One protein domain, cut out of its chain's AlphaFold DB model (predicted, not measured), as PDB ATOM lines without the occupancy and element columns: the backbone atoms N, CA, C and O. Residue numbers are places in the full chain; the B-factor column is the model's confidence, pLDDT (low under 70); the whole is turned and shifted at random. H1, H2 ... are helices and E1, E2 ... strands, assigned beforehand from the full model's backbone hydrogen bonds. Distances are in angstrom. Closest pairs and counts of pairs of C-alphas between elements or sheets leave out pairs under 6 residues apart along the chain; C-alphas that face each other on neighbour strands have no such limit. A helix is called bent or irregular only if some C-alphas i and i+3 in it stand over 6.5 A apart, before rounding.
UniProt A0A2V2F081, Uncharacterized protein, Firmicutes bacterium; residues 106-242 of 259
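Overview. This is residues 106 to 242 of the 259 residues of an uncharacterized protein of Firmicutes bacterium (UniProt A0A2V2F081). Nine strands side by side, E1 to E9, form one closed barrel, its wall made of steeply slanting, partly bent strands. Helix H2 stands outside the barrel where E9 ends, and the short helix H1, between E5 and E6, lies near it. The printed part has 137 residues with nine named strands and two named helices, in the order E1 E2 E3 E4 E5 H1 E6 E7 E8 E9 H2; the class is mostly strand. Round the ring run E1, E2, E9, E8, E7, E6, E5, E4, E3 and back to E1, a mixed sheet in which E3 and E1 are parallel and the other neighbours antiparallel. It is compact, with a radius of gyration of the C-alphas of 14.8 A, and elongated, spanning 46 by 25 by 24 A.

Along the chain. E1, residues 106 to 122, begins with C-alpha 106 at (183.412, 98.063, 188.564), is 41.5 A long and bends by 72 degrees at residue 119. E2, residues 125 to 136, is 31.1 A long and bends by 62 degrees at residue 133. E3 is residues 143 to 150, and E4 residues 153 to 162, 27.6 A long. E5, residues 166 to 174, is followed by H1, residues 181 to 184, with C-alpha 181 at (160.661, 81.505, 171.861). E6 is residues 191 to 199, E7 202 to 209, E8 212 to 221, 28.0 A long, and E9 224 to 233. H2, residues 234 to 242, ends with C-alpha 242 at (162.582, 82.709, 150.738).

Arrangement. E1 and E2 form a hairpin, antiparallel at 152 degrees, with N 115 and O 131 2.8 A apart. On the other side of E1, E3 is parallel to it at 52 degrees, with N 108 and O 145 2.8 A apart. E3 E4 E5 and E6 E7 E8 E9 are meanders, each strand the antiparallel neighbour of the one before. E6 and E5 are antiparallel at 161 degrees, with N 171 and O 193 2.7 A apart. E2 and E9 are antiparallel at 146 degrees, with N 130 and O 227 2.8 A apart. H2 lies over E9 and stands up from the sheet at 71 degrees. The closest C-alphas of H1 and E9, those of Thr 184 and Pro 233, are 6.7 A apart. In H2 every O i to N i+4 pair is within hydrogen-bond range; H1 is too short for one.

Size, cuts and confidence. The C-alphas farthest apart, those of Asp 139 and Leu 242, are 47.4 A apart. The printed part has no cut, and no link is long. The mean pLDDT of the printed part is 81.0; residues 137 to 138, 152 and 176 to 188 are under 70.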
ATOM      1  N   GLY A 106     184.408  98.659 187.673       86.69
ATOM      2  CA  GLY A 106     183.412  98.063 188.564       86.69
ATOM      3  C   GLY A 106     182.668  96.877 187.964       86.69
ATOM      4  O   GLY A 106     182.812  96.535 186.785       86.69
ATOM      5  N   HIS A 107     181.850  96.243 188.797       86.00
ATOM      6  CA  HIS A 107     180.893  95.231 188.373       86.00
ATOM      7  C   HIS A 107     179.500  95.630 188.843       86.00
ATOM      8  O   HIS A 107     179.320  95.962 190.009       86.00
ATOM      9  N   VAL A 108     178.532  95.592 187.933       85.88
ATOM     10  CA  VAL A 108     177.144  95.979 188.182       85.88
ATOM     11  C   VAL A 108     176.285  94.727 188.143       85.88
ATOM     12  O   VAL A 108     176.237  94.039 187.125       85.88
ATOM     13  N   ASN A 109     175.570  94.463 189.228       84.38
ATOM     14  CA  ASN A 109     174.535  93.440 189.238       84.38
ATOM     15  C   ASN A 109     173.178  94.110 189.090       84.38
ATOM     16  O   ASN A 109     172.880  95.074 189.800       84.38
ATOM     17  N   SER A 110     172.364  93.588 188.180       84.38
ATOM     18  CA  SER A 110     170.961  93.952 188.076       84.38
ATOM     19  C   SER A 110     170.074  92.718 188.043       84.38
ATOM     20  O   SER A 110     170.442  91.651 187.552       84.38
ATOM     21  N   ILE A 111     168.889  92.866 188.616       83.06
ATOM     22  CA  ILE A 111     167.812  91.893 188.508       83.06
ATOM     23  C   ILE A 111     166.617  92.654 187.963       83.06
ATOM     24  O   ILE A 111     166.185  93.651 188.548       83.06
ATOM     25  N   SER A 112     166.090  92.192 186.836       82.31
ATOM     26  CA  SER A 112     164.954  92.811 186.172       82.31
ATOM     27  C   SER A 112     163.807  91.821 186.004       82.31
ATOM     28  O   SER A 112     163.985  90.612 185.834       82.31
ATOM     29  N   LYS A 113     162.584  92.344 186.096       80.81
ATOM     30  CA  LYS A 113     161.372  91.598 185.769       80.81
ATOM     31  C   LYS A 113     160.495  92.450 184.869       80.81
ATOM     32  O   LYS A 113     159.974  93.479 185.297       80.81
ATOM     33  N   SER A 114     160.342  92.003 183.628       78.50
ATOM     34  CA  SER A 114     159.586  92.701 182.590       78.50
ATOM     35  C   SER A 114     158.190  92.114 182.390       78.50
ATOM     36  O   SER A 114     158.028  90.899 182.261       78.50
ATOM     37  N   GLN A 115     157.190  92.984 182.279       79.31
ATOM     38  CA  GLN A 115     155.879  92.669 181.723       79.31
ATOM     39  C   GLN A 115     155.784  93.258 180.312       79.31
ATOM     40  O   GLN A 115     155.873  94.472 180.129       79.31
ATOM     41  N   GLU A 116     155.597  92.398 179.312       72.88
ATOM     42  CA  GLU A 116     155.490  92.804 177.909       72.88
ATOM     43  C   GLU A 116     154.030  92.990 177.476       72.88
ATOM     44  O   GLU A 116     153.165  92.159 177.759       72.88
ATOM     45  N   ILE A 117     153.776  94.067 176.733       73.19
ATOM     46  CA  ILE A 117     152.517  94.386 176.060       73.19
ATOM     47  C   ILE A 117     152.809  94.473 174.555       73.19
ATOM     48  O   ILE A 117     153.572  95.324 174.095       73.19
ATOM     49  N   TYR A 118     152.209  93.585 173.762       70.50
ATOM     50  CA  TYR A 118     152.318  93.632 172.302       70.50
ATOM     51  C   TYR A 118     151.411  94.736 171.753       70.50
ATOM     52  O   TYR A 118     150.213  94.738 172.024       70.50
ATOM     53  N   LEU A 119     151.984  95.678 170.995       70.31
ATOM     54  CA  LEU A 119     151.254  96.827 170.450       70.31
ATOM     55  C   LEU A 119     150.666  96.524 169.069       70.31
ATOM     56  O   LEU A 119     149.504  96.832 168.820       70.31
ATOM     57  N   LEU A 120     151.459  95.935 168.166       76.31
ATOM     58  CA  LEU A 120     151.032  95.590 166.807       76.31
ATOM     59  C   LEU A 120     152.026  94.616 166.157       76.31
ATOM     60  O   LEU A 120     153.234  94.754 166.335       76.31
ATOM     61  N   SER A 121     151.529  93.678 165.353       71.75
ATOM     62  CA  SER A 121     152.350  92.863 164.453       71.75
ATOM     63  C   SER A 121     151.963  93.174 163.005       71.75
ATOM     64  O   SER A 121     150.801  93.039 162.624       71.75
ATOM     65  N   LEU A 122     152.928  93.647 162.214       72.88
ATOM     66  CA  LEU A 122     152.788  93.954 160.789       72.88
ATOM     67  C   LEU A 122     153.604  92.936 159.986       72.88
ATOM     68  O   LEU A 122     154.736  93.193 159.573       72.88
ATOM     69  N   GLY A 123     153.032  91.747 159.791       74.38
ATOM     70  CA  GLY A 123     153.699  90.649 159.093       74.38
ATOM     71  C   GLY A 123     154.920  90.149 159.866       74.38
ATOM     72  O   GLY A 123     154.778  89.494 160.891       74.38
ATOM     73  N   VAL A 124     156.121  90.453 159.364       74.69
ATOM     74  CA  VAL A 124     157.407  90.044 159.966       74.69
ATOM     75  C   VAL A 124     157.967  91.056 160.973       74.69
ATOM     76  O   VAL A 124     159.006  90.802 161.570       74.69
ATOM     77  N   LEU A 125     157.305  92.201 161.167       77.88
ATOM     78  CA  LEU A 125     157.701  93.233 162.128       77.88
ATOM     79  C   LEU A 125     156.775  93.212 163.346       77.88
ATOM     80  O   LEU A 125     155.556  93.319 163.203       77.88
ATOM     81  N   SER A 126     157.356  93.149 164.542       80.69
ATOM     82  CA  SER A 126     156.627  93.206 165.812       80.69
ATOM     83  C   SER A 126     156.984  94.471 166.585       80.69
ATOM     84  O   SER A 126     158.153  94.711 166.880       80.69
ATOM     85  N   PHE A 127     155.969  95.256 166.945       83.06
ATOM     86  CA  PHE A 127     156.083  96.409 167.834       83.06
ATOM     87  C   PHE A 127     155.596  96.023 169.224       83.06
ATOM     88  O   PHE A 127     154.485  95.504 169.394       83.06
ATOM     89  N   SER A 128     156.413  96.298 170.232       83.00
ATOM     90  CA  SER A 128     156.092  95.961 171.610       83.00
ATOM     91  C   SER A 128     156.491  97.069 172.567       83.00
ATOM     92  O   SER A 128     157.395  97.866 172.309       83.00
ATOM     93  N   TYR A 129     155.789  97.092 173.687       85.31
ATOM     94  CA  TYR A 129     156.075  97.955 174.807       85.31
ATOM     95  C   TYR A 129     156.202  97.103 176.060       85.31
ATOM     96  O   TYR A 129     155.308  96.321 176.374       85.31
ATOM     97  N   ALA A 130     157.316  97.218 176.767       83.56
ATOM     98  CA  ALA A 130     157.552  96.496 178.003       83.56
ATOM     99  C   ALA A 130     157.711  97.476 179.163       83.56
ATOM    100  O   ALA A 130     158.334  98.528 179.026       83.56
ATOM    101  N   ILE A 131     157.156  97.110 180.312       81.88
ATOM    102  CA  ILE A 131     157.415  97.792 181.576       81.88
ATOM    103  C   ILE A 131     158.214  96.826 182.440       81.88
ATOM    104  O   ILE A 131     157.768  95.706 182.691       81.88
ATOM    105  N   SER A 132     159.378  97.261 182.903       83.94
ATOM    106  CA  SER A 132     160.280  96.458 183.719       83.94
ATOM    107  C   SER A 132     160.555  97.156 185.038       83.94
ATOM    108  O   SER A 132     160.959  98.317 185.053       83.94
ATOM    109  N   ALA A 133     160.366  96.442 186.143       82.75
ATOM    110  CA  ALA A 133     160.925  96.846 187.427       82.75
ATOM    111  C   ALA A 133     162.345  96.279 187.534       82.75
ATOM    112  O   ALA A 133     162.568  95.125 187.145       82.75
ATOM    113  N   PHE A 134     163.292  97.075 188.029       78.62
ATOM    114  CA  PHE A 134     164.675  96.644 188.203       78.62
ATOM    115  C   PHE A 134     165.243  97.044 189.564       78.62
ATOM    116  O   PHE A 134     164.948  98.110 190.098       78.62
ATOM    117  N   GLU A 135     166.101  96.174 190.083       79.38
ATOM    118  CA  GLU A 135     166.976  96.434 191.218       79.38
ATOM    119  C   GLU A 135     168.408  96.343 190.687       79.38
ATOM    120  O   GLU A 135     168.819  95.290 190.196       79.38
ATOM    121  N   ALA A 136     169.139  97.457 190.688       74.56
ATOM    122  CA  ALA A 136     170.485  97.528 190.131       74.56
ATOM    123  C   ALA A 136     171.403  98.358 191.023       74.56
ATOM    124  O   ALA A 136     170.969  99.339 191.632       74.56
ATOM    125  N   ASP A 137     172.684  97.991 191.043       69.31
ATOM    126  CA  ASP A 137     173.707  98.844 191.641       69.31
ATOM    127  C   ASP A 137     173.756 100.195 190.902       69.31
ATOM    128  O   ASP A 137     173.792 100.249 189.664       69.31
ATOM    129  N   ARG A 138     173.672 101.293 191.661       62.19
ATOM    130  CA  ARG A 138     173.403 102.635 191.118       62.19
ATOM    131  C   ARG A 138     174.653 103.324 190.582       62.19
ATOM    132  O   ARG A 138     174.541 104.136 189.660       62.19
ATOM    133  N   ASP A 139     175.829 102.948 191.076       70.12
ATOM    134  CA  ASP A 139     177.078 103.638 190.766       70.12
ATOM    135  C   ASP A 139     177.905 102.859 189.741       70.12
ATOM    136  O   ASP A 139     178.844 102.128 190.053       70.12
ATOM    137  N   LYS A 140     177.553 103.037 188.462       77.50
ATOM    138  CA  LYS A 140     178.363 102.507 187.359       77.50
ATOM    139  C   LYS A 140     179.705 103.243 187.302       77.50
ATOM    140  O   LYS A 140     179.747 104.444 187.028       77.50
ATOM    141  N   SER A 141     180.789 102.504 187.508       86.00
ATOM    142  CA  SER A 141     182.165 102.951 187.282       86.00
ATOM    143  C   SER A 141     182.406 103.373 185.825       86.00
ATOM    144  O   SER A 141     181.621 103.052 184.928       86.00
ATOM    145  N   PHE A 142     183.520 104.067 185.570       88.69
ATOM    146  CA  PHE A 142     183.901 104.524 184.233       88.69
ATOM    147  C   PHE A 142     183.971 103.375 183.226       88.69
ATOM    148  O   PHE A 142     183.430 103.478 182.131       88.69
ATOM    149  N   LEU A 143     184.593 102.266 183.607       90.44
ATOM    150  CA  LEU A 143     184.494 100.973 182.952       90.44
ATOM    151  C   LEU A 143     183.738 100.044 183.884       90.44
ATOM    152  O   LEU A 143     184.002  99.996 185.081       90.44
ATOM    153  N   TYR A 144     182.811  99.269 183.355       89.19
ATOM    154  CA  TYR A 144     182.083  98.309 184.161       89.19
ATOM    155  C   TYR A 144     181.856  97.026 183.384       89.19
ATOM    156  O   TYR A 144     181.717  97.017 182.165       89.19
ATOM    157  N   SER A 145     181.811  95.923 184.110       90.44
ATOM    158  CA  SER A 145     181.143  94.713 183.643       90.44
ATOM    159  C   SER A 145     179.767  94.650 184.282       90.44
ATOM    160  O   SER A 145     179.540  95.275 185.319       90.44
ATOM    161  N   TYR A 146     178.831  93.940 183.668       89.31
ATOM    162  CA  TYR A 146     177.525  93.743 184.270       89.31
ATOM    163  C   TYR A 146     177.034  92.314 184.109       89.31
ATOM    164  O   TYR A 146     177.354  91.638 183.126       89.31
ATOM    165  N   SER A 147     176.250  91.883 185.089       88.75
ATOM    166  CA  SER A 147     175.395  90.714 184.981       88.75
ATOM    167  C   SER A 147     173.959  91.127 185.292       88.75
ATOM    168  O   SER A 147     173.698  91.819 186.276       88.75
ATOM    169  N   ASP A 148     173.045  90.768 184.397       86.31
ATOM    170  CA  ASP A 148     171.624  91.069 184.506       86.31
ATOM    171  C   ASP A 148     170.820  89.775 184.464       86.31
ATOM    172  O   ASP A 148     170.905  89.005 183.502       86.31
ATOM    173  N   LEU A 149     170.036  89.531 185.506       82.88
ATOM    174  CA  LEU A 149     169.117  88.401 185.570       82.88
ATOM    175  C   LEU A 149     167.722  88.879 185.175       82.88
ATOM    176  O   LEU A 149     167.070  89.589 185.940       82.88
ATOM    177  N   ASN A 150     167.253  88.445 184.004       75.81
ATOM    178  CA  ASN A 150     165.923  88.761 183.489       75.81
ATOM    179  C   ASN A 150     165.073  87.483 183.410       75.81
ATOM    180  O   ASN A 150     164.911  86.858 182.357       75.81
ATOM    181  N   GLY A 151     164.577  87.043 184.568       74.50
ATOM    182  CA  GLY A 151     163.793  85.812 184.686       74.50
ATOM    183  C   GLY A 151     164.595  84.553 184.331       74.50
ATOM    184  O   GLY A 151     165.405  84.094 185.130       74.50
ATOM    185  N   THR A 152     164.330  83.966 183.158       69.25
ATOM    186  CA  THR A 152     164.965  82.722 182.667       69.25
ATOM    187  C   THR A 152     166.240  82.957 181.851       69.25
ATOM    188  O   THR A 152     166.939  82.000 181.517       69.25
ATOM    189  N   LEU A 153     166.564  84.215 181.541       75.19
ATOM    190  CA  LEU A 153     167.745  84.600 180.771       75.19
ATOM    191  C   LEU A 153     168.706  85.397 181.643       75.19
ATOM    192  O   LEU A 153     168.304  86.269 182.413       75.19
ATOM    193  N   SER A 154     169.992  85.102 181.499       85.81
ATOM    194  CA  SER A 154     171.075  85.861 182.119       85.81
ATOM    195  C   SER A 154     171.829  86.611 181.031       85.81
ATOM    196  O   SER A 154     172.278  86.008 180.060       85.81
ATOM    197  N   SER A 155     171.984  87.919 181.178       87.88
ATOM    198  CA  SER A 155     172.777  88.735 180.264       87.88
ATOM    199  C   SER A 155     174.071  89.149 180.937       87.88
ATOM    200  O   SER A 155     174.066  89.611 182.072       87.88
ATOM    201  N   TYR A 156     175.184  89.002 180.232       90.88
ATOM    202  CA  TYR A 156     176.503  89.406 180.705       90.88
ATOM    203  C   TYR A 156     177.090  90.401 179.732       90.88
ATOM    204  O   TYR A 156     176.931  90.247 178.524       90.88
ATOM    205  N   GLY A 157     177.804  91.400 180.228       91.12
ATOM    206  CA  GLY A 157     178.401  92.372 179.336       91.12
ATOM    207  C   GLY A 157     179.465  93.240 179.964       91.12
ATOM    208  O   GLY A 157     179.826  93.111 181.134       91.12
ATOM    209  N   ILE A 158     179.969  94.133 179.130       91.75
ATOM    210  CA  ILE A 158     180.951  95.149 179.472       91.75
ATOM    211  C   ILE A 158     180.478  96.490 178.935       91.75
ATOM    212  O   ILE A 158     179.776  96.562 177.926       91.75
ATOM    213  N   GLY A 159     180.876  97.565 179.590       92.50
ATOM    214  CA  GLY A 159     180.548  98.902 179.155       92.50
ATOM    215  C   GLY A 159     181.506  99.944 179.688       92.50
ATOM    216  O   GLY A 159     182.291  99.708 180.605       92.50
ATOM    217  N   ALA A 160     181.420 101.114 179.078       91.44
ATOM    218  CA  ALA A 160     182.018 102.332 179.570       91.44
ATOM    219  C   ALA A 160     180.904 103.338 179.849       91.44
ATOM    220  O   ALA A 160     179.934 103.429 179.094       91.44
ATOM    221  N   ASN A 161     181.026 104.095 180.929       90.12
ATOM    222  CA  ASN A 161     180.089 105.129 181.313       90.12
ATOM    223  C   ASN A 161     180.828 106.394 181.757       90.12
ATOM    224  O   ASN A 161     181.833 106.355 182.449       90.12
ATOM    225  N   VAL A 162     180.301 107.550 181.382       88.44
ATOM    226  CA  VAL A 162     180.798 108.855 181.792       88.44
ATOM    227  C   VAL A 162     179.751 109.477 182.709       88.44
ATOM    228  O   VAL A 162     178.744 110.021 182.245       88.44
ATOM    229  N   ARG A 163     179.999 109.379 184.021       80.50
ATOM    230  CA  ARG A 163     179.249 110.051 185.104       80.50
ATOM    231  C   ARG A 163     177.730 109.836 185.083       80.50
ATOM    232  O   ARG A 163     176.969 110.730 185.425       80.50
ATOM    233  N   GLY A 164     177.271 108.680 184.632       78.38
ATOM    234  CA  GLY A 164     175.854 108.345 184.533       78.38
ATOM    235  C   GLY A 164     175.122 108.988 183.352       78.38
ATOM    236  O   GLY A 164     173.937 108.714 183.191       78.38
ATOM    237  N   TRP A 165     175.791 109.772 182.500       82.69
ATOM    238  CA  TRP A 165     175.170 110.465 181.364       82.69
ATOM    239  C   TRP A 165     175.361 109.711 180.060       82.69
ATOM    240  O   TRP A 165     174.386 109.252 179.474       82.69
ATOM    241  N   PHE A 166     176.615 109.531 179.653       88.38
ATOM    242  CA  PHE A 166     176.954 108.864 178.402       88.38
ATOM    243  C   PHE A 166     177.472 107.471 178.690       88.38
ATOM    244  O   PHE A 166     178.248 107.289 179.619       88.38
ATOM    245  N   GLY A 167     177.066 106.476 177.920       90.06
ATOM    246  CA  GLY A 167     177.612 105.142 178.071       90.06
ATOM    247  C   GLY A 167     177.474 104.319 176.813       90.06
ATOM    248  O   GLY A 167     176.584 104.540 176.001       90.06
ATOM    249  N   ILE A 168     178.370 103.362 176.669       92.81
ATOM    250  CA  ILE A 168     178.321 102.342 175.635       92.81
ATOM    251  C   ILE A 168     178.481 101.003 176.322       92.81
ATOM    252  O   ILE A 168     179.309 100.864 177.219       92.81
ATOM    253  N   GLN A 169     177.694 100.021 175.920       93.38
ATOM    254  CA  GLN A 169     177.822  98.674 176.449       93.38
ATOM    255  C   GLN A 169     177.568  97.637 175.371       93.38
ATOM    256  O   GLN A 169     176.821  97.858 174.419       93.38
ATOM    257  N   LEU A 170     178.216  96.500 175.556       93.31
ATOM    258  CA  LEU A 170     178.065  95.296 174.766       93.31
ATOM    259  C   LEU A 170     177.719  94.167 175.726       93.31
ATOM    260  O   LEU A 170     178.294  94.074 176.811       93.31
ATOM    261  N   GLY A 171     176.799  93.309 175.324       91.00
ATOM    262  CA  GLY A 171     176.307  92.214 176.131       91.00
ATOM    263  C   GLY A 171     175.975  90.991 175.300       91.00
ATOM    264  O   GLY A 171     175.752  91.062 174.095       91.00
ATOM    265  N   LEU A 172     175.937  89.860 175.979       88.44
ATOM    266  CA  LEU A 172     175.532  88.570 175.469       88.44
ATOM    267  C   LEU A 172     174.481  88.009 176.421       88.44
ATOM    268  O   LEU A 172     174.728  87.896 177.624       88.44
ATOM    269  N   SER A 173     173.331  87.629 175.884       87.38
ATOM    270  CA  SER A 173     172.288  86.934 176.629       87.38
ATOM    271  C   SER A 173     172.464  85.427 176.481       87.38
ATOM    272  O   SER A 173     172.571  84.901 175.377       87.38
ATOM    273  N   VAL A 174     172.494  84.715 177.602       82.75
ATOM    274  CA  VAL A 174     172.586  83.256 177.669       82.75
ATOM    275  C   VAL A 174     171.475  82.720 178.563       82.75
ATOM    276  O   VAL A 174     171.212  83.233 179.649       82.75
ATOM    277  N   GLY A 175     170.803  81.672 178.109       72.19
ATOM    278  CA  GLY A 175     169.754  81.020 178.883       72.19
ATOM    279  C   GLY A 175     168.821  80.232 177.987       72.19
ATOM    280  O   GLY A 175     168.584  80.593 176.842       72.19
ATOM    281  N   PHE A 176     168.314  79.121 178.496       65.38
ATOM    282  CA  PHE A 176     167.399  78.276 177.745       65.38
ATOM    283  C   PHE A 176     166.004  78.900 177.829       65.38
ATOM    284  O   PHE A 176     165.385  78.912 178.890       65.38
ATOM    285  N   SER A 177     165.547  79.489 176.724       64.00
ATOM    286  CA  SER A 177     164.248  80.156 176.647       64.00
ATOM    287  C   SER A 177     163.089  79.185 176.863       64.00
ATOM    288  O   SER A 177     163.117  78.047 176.393       64.00
ATOM    289  N   ASP A 178     162.023  79.693 177.479       59.00
ATOM    290  CA  ASP A 178     160.690  79.091 177.467       59.00
ATOM    291  C   ASP A 178     160.233  78.749 176.034       59.00
ATOM    292  O   ASP A 178     160.600  79.417 175.067       59.00
ATOM    293  N   TRP A 179     159.329  77.772 175.893       56.94
ATOM    294  CA  TRP A 179     158.738  77.348 174.608       56.94
ATOM    295  C   TRP A 179     158.130  78.494 173.769       56.94
ATOM    296  O   TRP A 179     157.959  78.353 172.559       56.94
ATOM    297  N   ARG A 180     157.832  79.646 174.388       55.66
ATOM    298  CA  ARG A 180     157.345  80.877 173.738       55.66
ATOM    299  C   ARG A 180     158.338  81.483 172.733       55.66
ATOM    300  O   ARG A 180     157.903  82.193 171.823       55.66
ATOM    301  N   PHE A 181     159.630  81.162 172.848       58.00
ATOM    302  CA  PHE A 181     160.661  81.505 171.861       58.00
ATOM    303  C   PHE A 181     160.291  81.026 170.451       58.00
ATOM    304  O   PHE A 181     160.394  81.789 169.494       58.00
ATOM    305  N   LEU A 182     159.761  79.804 170.334       54.53
ATOM    306  CA  LEU A 182     159.424  79.173 169.052       54.53
ATOM    307  C   LEU A 182     158.317  79.910 168.277       54.53
ATOM    308  O   LEU A 182     158.170  79.698 167.077       54.53
ATOM    309  N   LEU A 183     157.538  80.763 168.950       51.81
ATOM    310  CA  LEU A 183     156.383  81.461 168.375       51.81
ATOM    311  C   LEU A 183     156.632  82.950 168.122       51.81
ATOM    312  O   LEU A 183     156.000  83.525 167.241       51.81
ATOM    313  N   THR A 184     157.519  83.582 168.893       55.09
ATOM    314  CA  THR A 184     157.695  85.046 168.887       55.09
ATOM    315  C   THR A 184     159.108  85.502 168.527       55.09
ATOM    316  O   THR A 184     159.278  86.664 168.174       55.09
ATOM    317  N   GLY A 185     160.115  84.621 168.613       56.28
ATOM    318  CA  GLY A 185     161.534  84.943 168.397       56.28
ATOM    319  C   GLY A 185     162.160  85.855 169.461       56.28
ATOM    320  O   GLY A 185     163.375  85.976 169.528       56.28
ATOM    321  N   ARG A 186     161.367  86.463 170.345       58.06
ATOM    322  CA  ARG A 186     161.856  87.434 171.323       58.06
ATOM    323  C   ARG A 186     162.467  86.742 172.547       58.06
ATOM    324  O   ARG A 186     161.937  85.729 173.002       58.06
ATOM    325  N   ASN A 187     163.536  87.328 173.100       60.97
ATOM    326  CA  ASN A 187     164.254  86.849 174.291       60.97
ATOM    327  C   ASN A 187     164.848  85.445 174.085       60.97
ATOM    328  O   ASN A 187     164.469  84.482 174.757       60.97
ATOM    329  N   SER A 188     165.747  85.312 173.109       68.38
ATOM    330  CA  SER A 188     166.337  84.021 172.772       68.38
ATOM    331  C   SER A 188     167.685  83.789 173.468       68.38
ATOM    332  O   SER A 188     168.395  84.742 173.811       68.38
ATOM    333  N   PRO A 189     168.078  82.518 173.671       70.81
ATOM    334  CA  PRO A 189     169.460  82.189 173.968       70.81
ATOM    335  C   PRO A 189     170.385  82.740 172.881       70.81
ATOM    336  O   PRO A 189     170.144  82.520 171.695       70.81
ATOM    337  N   PHE A 190     171.508  83.324 173.296       80.69
ATOM    338  CA  PHE A 190     172.597  83.776 172.425       80.69
ATOM    339  C   PHE A 190     172.277  85.003 171.564       80.69
ATOM    340  O   PHE A 190     172.733  85.102 170.425       80.69
ATOM    341  N   ASP A 191     171.556  85.971 172.126       85.19
ATOM    342  CA  ASP A 191     171.446  87.300 171.531       85.19
ATOM    343  C   ASP A 191     172.632  88.181 171.952       85.19
ATOM    344  O   ASP A 191     172.921  88.367 173.138       85.19
ATOM    345  N   PHE A 192     173.333  88.740 170.965       89.69
ATOM    346  CA  PHE A 192     174.296  89.811 171.179       89.69
ATOM    347  C   PHE A 192     173.544  91.136 171.255       89.69
ATOM    348  O   PHE A 192     172.743  91.451 170.378       89.69
ATOM    349  N   THR A 193     173.820  91.928 172.283       89.81
ATOM    350  CA  THR A 193     173.199  93.232 172.509       89.81
ATOM    351  C   THR A 193     174.272  94.304 172.551       89.81
ATOM    352  O   THR A 193     175.296  94.162 173.208       89.81
ATOM    353  N   SER A 194     174.021  95.414 171.881       92.94
ATOM    354  CA  SER A 194     174.784  96.645 172.025       92.94
ATOM    355  C   SER A 194     173.841  97.740 172.482       92.94
ATOM    356  O   SER A 194     172.677  97.769 172.077       92.94
ATOM    357  N   SER A 195     174.314  98.645 173.328       92.25
ATOM    358  CA  SER A 195     173.532  99.826 173.640       92.25
ATOM    359  C   SER A 195     174.363 101.072 173.864       92.25
ATOM    360  O   SER A 195     175.524 101.028 174.273       92.25
ATOM    361  N   VAL A 196     173.736 102.199 173.541       92.88
ATOM    362  CA  VAL A 196     174.287 103.540 173.673       92.88
ATOM    363  C   VAL A 196     173.354 104.340 174.565       92.88
ATOM    364  O   VAL A 196     172.203 104.610 174.226       92.88
ATOM    365  N   LYS A 197     173.861 104.730 175.725       91.00
ATOM    366  CA  LYS A 197     173.204 105.612 176.676       91.00
ATOM    367  C   LYS A 197     173.636 107.044 176.381       91.00
ATOM    368  O   LYS A 197     174.827 107.345 176.406       91.00
ATOM    369  N   LEU A 198     172.678 107.918 176.087       86.88
ATOM    370  CA  LEU A 198     172.950 109.338 175.825       86.88
ATOM    371  C   LEU A 198     172.670 110.208 177.049       86.88
ATOM    372  O   LEU A 198     173.248 111.280 177.199       86.88
ATOM    373  N   THR A 199     171.752 109.761 177.904       85.75
ATOM    374  CA  THR A 199     171.328 110.475 179.108       85.75
ATOM    375  C   THR A 199     170.916 109.467 180.193       85.75
ATOM    376  O   THR A 199     170.665 108.306 179.861       85.75
ATOM    377  N   PRO A 200     170.818 109.853 181.484       82.38
ATOM    378  CA  PRO A 200     170.499 108.925 182.581       82.38
ATOM    379  C   PRO A 200     169.244 108.073 182.357       82.38
ATOM    380  O   PRO A 200     169.233 106.893 182.678       82.38
ATOM    381  N   TRP A 201     168.241 108.688 181.747       82.19
ATOM    382  CA  TRP A 201     166.914 108.174 181.426       82.19
ATOM    383  C   TRP A 201     166.720 107.631 180.000       82.19
ATOM    384  O   TRP A 201     165.687 107.021 179.779       82.19
ATOM    385  N   ILE A 202     167.628 107.821 179.028       87.94
ATOM    386  CA  ILE A 202     167.414 107.370 177.631       87.94
ATOM    387  C   ILE A 202     168.609 106.555 177.148       87.94
ATOM    388  O   ILE A 202     169.744 107.048 177.100       87.94
ATOM    389  N   THR A 203     168.323 105.324 176.723       90.56
ATOM    390  CA  THR A 203     169.290 104.419 176.094       90.56
ATOM    391  C   THR A 203     168.721 103.884 174.780       90.56
ATOM    392  O   THR A 203     167.516 103.717 174.644       90.56
ATOM    393  N   PHE A 204     169.590 103.638 173.806       93.06
ATOM    394  CA  PHE A 204     169.268 102.975 172.547       93.06
ATOM    395  C   PHE A 204     169.894 101.594 172.545       93.06
ATOM    396  O   PHE A 204     171.102 101.476 172.742       93.06
ATOM    397  N   ASN A 205     169.090 100.572 172.289       91.81
ATOM    398  CA  ASN A 205     169.514  99.183 172.263       91.81
ATOM    399  C   ASN A 205     169.398  98.641 170.839       91.81
ATOM    400  O   ASN A 205     168.408  98.890 170.151       91.81
ATOM    401  N   ALA A 206     170.380  97.853 170.430       91.69
ATOM    402  CA  ALA A 206     170.323  97.038 169.231       91.69
ATOM    403  C   ALA A 206     170.759  95.617 169.579       91.69
ATOM    404  O   ALA A 206     171.791  95.434 170.227       91.69
ATOM    405  N   SER A 207     169.997  94.618 169.145       89.56
ATOM    406  CA  SER A 207     170.321  93.211 169.354       89.56
ATOM    407  C   SER A 207     170.267  92.404 168.063       89.56
ATOM    408  O   SER A 207     169.493  92.695 167.146       89.56
ATOM    409  N   ILE A 208     171.128  91.392 167.992       89.12
ATOM    410  CA  ILE A 208     171.202  90.422 166.903       89.12
ATOM    411  C   ILE A 208     171.510  89.040 167.472       89.12
ATOM    412  O   ILE A 208     172.414  88.887 168.292       89.12
ATOM    413  N   GLY A 209     170.799  88.024 167.003       85.69
ATOM    414  CA  GLY A 209     171.079  86.646 167.385       85.69
ATOM    415  C   GLY A 209     170.035  85.674 166.869       85.69
ATOM    416  O   GLY A 209     169.394  85.908 165.841       85.69
ATOM    417  N   LEU A 210     169.879  84.561 167.583       79.94
ATOM    418  CA  LEU A 210     168.905  83.526 167.231       79.94
ATOM    419  C   LEU A 210     167.464  84.018 167.363       79.94
ATOM    420  O   LEU A 210     166.569  83.474 166.715       79.94
ATOM    421  N   GLY A 211     167.250  85.077 168.139       77.44
ATOM    422  CA  GLY A 211     165.960  85.719 168.269       77.44
ATOM    423  C   GLY A 211     165.610  86.540 167.039       77.44
ATOM    424  O   GLY A 211     164.440  86.723 166.733       77.44
ATOM    425  N   GLY A 212     166.608  86.959 166.262       83.88
ATOM    426  CA  GLY A 212     166.461  87.822 165.098       83.88
ATOM    427  C   GLY A 212     167.115  89.180 165.331       83.88
ATOM    428  O   GLY A 212     168.188  89.258 165.927       83.88
ATOM    429  N   LEU A 213     166.487  90.245 164.834       88.00
ATOM    430  CA  LEU A 213     166.960  91.623 164.980       88.00
ATOM    431  C   LEU A 213     166.048  92.393 165.933       88.00
ATOM    432  O   LEU A 213     164.826  92.365 165.786       88.00
ATOM    433  N   GLY A 214     166.634  93.099 166.893       88.44
ATOM    434  CA  GLY A 214     165.916  93.952 167.836       88.44
ATOM    435  C   GLY A 214     166.463  95.373 167.839       88.44
ATOM    436  O   GLY A 214     167.673  95.584 167.808       88.44
ATOM    437  N   LEU A 215     165.566  96.350 167.908       91.00
ATOM    438  CA  LEU A 215     165.881  97.737 168.235       91.00
ATOM    439  C   LEU A 215     164.979  98.178 169.382       91.00
ATOM    440  O   LEU A 215     163.781  97.907 169.352       91.00
ATOM    441  N   GLY A 216     165.540  98.853 170.379       90.38
ATOM    442  CA  GLY A 216     164.811  99.289 171.567       90.38
ATOM    443  C   GLY A 216     165.216 100.686 172.010       90.38
ATOM    444  O   GLY A 216     166.364 101.095 171.831       90.38
ATOM    445  N   ILE A 217     164.269 101.413 172.589       91.56
ATOM    446  CA  ILE A 217     164.498 102.720 173.205       91.56
ATOM    447  C   ILE A 217     163.917 102.665 174.619       91.56
ATOM    448  O   ILE A 217     162.777 103.088 174.842       91.56
ATOM    449  N   PRO A 218     164.665 102.107 175.582       88.50
ATOM    450  CA  PRO A 218     164.285 102.160 176.981       88.50
ATOM    451  C   PRO A 218     164.398 103.571 177.560       88.50
ATOM    452  O   PRO A 218     165.430 104.246 177.463       88.50
ATOM    453  N   PHE A 219     163.329 103.952 178.251       88.00
ATOM    454  CA  PHE A 219     163.236 105.112 179.115       88.00
ATOM    455  C   PHE A 219     163.282 104.660 180.574       88.00
ATOM    456  O   PHE A 219     162.398 103.933 181.024       88.00
ATOM    457  N   GLN A 220     164.308 105.073 181.311       84.44
ATOM    458  CA  GLN A 220     164.516 104.682 182.705       84.44
ATOM    459  C   GLN A 220     164.136 105.817 183.651       84.44
ATOM    460  O   GLN A 220     164.564 106.958 183.471       84.44
ATOM    461  N   ASN A 221     163.361 105.484 184.678       81.56
ATOM    462  CA  ASN A 221     163.012 106.367 185.776       81.56
ATOM    463  C   ASN A 221     163.208 105.627 187.101       81.56
ATOM    464  O   ASN A 221     162.445 104.724 187.422       81.56
ATOM    465  N   GLU A 222     164.229 106.011 187.863       79.81
ATOM    466  CA  GLU A 222     164.593 105.395 189.147       79.81
ATOM    467  C   GLU A 222     164.690 103.865 189.091       79.81
ATOM    468  O   GLU A 222     165.739 103.371 188.703       79.81
ATOM    469  N   ASN A 223     163.624 103.139 189.452       82.75
ATOM    470  CA  ASN A 223     163.572 101.672 189.497       82.75
ATOM    471  C   ASN A 223     162.625 101.068 188.440       82.75
ATOM    472  O   ASN A 223     162.363  99.862 188.440       82.75
ATOM    473  N   THR A 224     162.064 101.892 187.554       82.50
ATOM    474  CA  THR A 224     161.183 101.457 186.470       82.50
ATOM    475  C   THR A 224     161.785 101.793 185.111       82.50
ATOM    476  O   THR A 224     162.390 102.841 184.898       82.50
ATOM    477  N   SER A 225     161.641 100.873 184.165       85.44
ATOM    478  CA  SER A 225     162.071 101.039 182.781       85.44
ATOM    479  C   SER A 225     160.892 100.791 181.856       85.44
ATOM    480  O   SER A 225     160.211  99.775 181.958       85.44
ATOM    481  N   HIS A 226     160.680 101.712 180.929       88.31
ATOM    482  CA  HIS A 226     159.678 101.627 179.880       88.31
ATOM    483  C   HIS A 226     160.401 101.423 178.552       88.31
ATOM    484  O   HIS A 226     161.075 102.331 178.079       88.31
ATOM    485  N   ASP A 227     160.295 100.239 177.959       87.81
ATOM    486  CA  ASP A 227     161.018  99.874 176.742       87.81
ATOM    487  C   ASP A 227     160.070  99.774 175.553       87.81
ATOM    488  O   ASP A 227     159.197  98.906 175.500       87.81
ATOM    489  N   PHE A 228     160.242 100.678 174.594       87.75
ATOM    490  CA  PHE A 228     159.618 100.551 173.288       87.75
ATOM    491  C   PHE A 228     160.578  99.828 172.354       87.75
ATOM    492  O   PHE A 228     161.689 100.309 172.130       87.75
ATOM    493  N   SER A 229     160.145  98.711 171.767       86.88
ATOM    494  CA  SER A 229     161.012  97.923 170.896       86.88
ATOM    495  C   SER A 229     160.330  97.418 169.630       86.88
ATOM    496  O   SER A 229     159.128  97.133 169.592       86.88
ATOM    497  N   ILE A 230     161.149  97.312 168.588       87.81
ATOM    498  CA  ILE A 230     160.832  96.745 167.285       87.81
ATOM    499  C   ILE A 230     161.655  95.473 167.141       87.81
ATOM    500  O   ILE A 230     162.874  95.494 167.325       87.81
ATOM    501  N   HIS A 231     160.997  94.374 166.800       86.00
ATOM    502  CA  HIS A 231     161.635  93.076 166.660       86.00
ATOM    503  C   HIS A 231     161.259  92.414 165.333       86.00
ATOM    504  O   HIS A 231     160.080  92.346 164.978       86.00
ATOM    505  N   ILE A 232     162.266  91.919 164.617       85.56
ATOM    506  CA  ILE A 232     162.113  91.066 163.438       85.56
ATOM    507  C   ILE A 232     162.621  89.679 163.831       85.56
ATOM    508  O   ILE A 232     163.838  89.510 163.951       85.56
ATOM    509  N   PRO A 233     161.738  88.686 164.026       81.19
ATOM    510  CA  PRO A 233     162.164  87.356 164.412       81.19
ATOM    511  C   PRO A 233     162.953  86.690 163.283       81.19
ATOM    512  O   PRO A 233     162.687  86.922 162.099       81.19
ATOM    513  N   LEU A 234     163.889  85.804 163.629       78.38
ATOM    514  CA  LEU A 234     164.711  85.081 162.647       78.38
ATOM    515  C   LEU A 234     163.867  84.314 161.609       78.38
ATOM    516  O   LEU A 234     164.218  84.265 160.430       78.38
ATOM    517  N   THR A 235     162.720  83.771 162.020       74.06
ATOM    518  CA  THR A 235     161.740  83.129 161.126       74.06
ATOM    519  C   THR A 235     161.170  84.099 160.091       74.06
ATOM    520  O   THR A 235     161.007  83.731 158.927       74.06
ATOM    521  N   GLY A 236     160.927  85.351 160.480       74.00
ATOM    522  CA  GLY A 236     160.519  86.421 159.575       74.00
ATOM    523  C   GLY A 236     161.607  86.755 158.556       74.00
ATOM    524  O   GLY A 236     161.317  86.855 157.365       74.00
ATOM    525  N   ILE A 237     162.868  86.832 158.992       74.31
ATOM    526  CA  ILE A 237     164.024  87.070 158.110       74.31
ATOM    527  C   ILE A 237     164.161  85.939 157.081       74.31
ATOM    528  O   ILE A 237     164.273  86.198 155.883       74.31
ATOM    529  N   ALA A 238     164.094  84.681 157.529       75.19
ATOM    530  CA  ALA A 238     164.147  83.519 156.645       75.19
ATOM    531  C   ALA A 238     162.990  83.520 155.629       75.19
ATOM    532  O   ALA A 238     163.213  83.276 154.444       75.19
ATOM    533  N   GLY A 239     161.774  83.863 156.069       71.12
ATOM    534  CA  GLY A 239     160.607  84.012 155.199       71.12
ATOM    535  C   GLY A 239     160.777  85.102 154.135       71.12
ATOM    536  O   GLY A 239     160.442  84.871 152.975       71.12
ATOM    537  N   MET A 240     161.354  86.258 154.485       73.38
ATOM    538  CA  MET A 240     161.658  87.330 153.524       73.38
ATOM    539  C   MET A 240     162.685  86.891 152.475       73.38
ATOM    540  O   MET A 240     162.510  87.165 151.290       73.38
ATOM    541  N   ILE A 241     163.735  86.183 152.902       76.06
ATOM    542  CA  ILE A 241     164.758  85.625 152.010       76.06
ATOM    543  C   ILE A 241     164.116  84.617 151.047       76.06
ATOM    544  O   ILE A 241     164.296  84.724 149.836       76.06
ATOM    545  N   LEU A 242     163.309  83.683 151.559       73.81
ATOM    546  CA  LEU A 242     162.582  82.709 150.738       73.81
ATOM    547  C   LEU A 242     161.595  83.367 149.769       73.81
ATOM    548  O   LEU A 242     161.504  82.920 148.633       73.81
TER     549      LEU A 242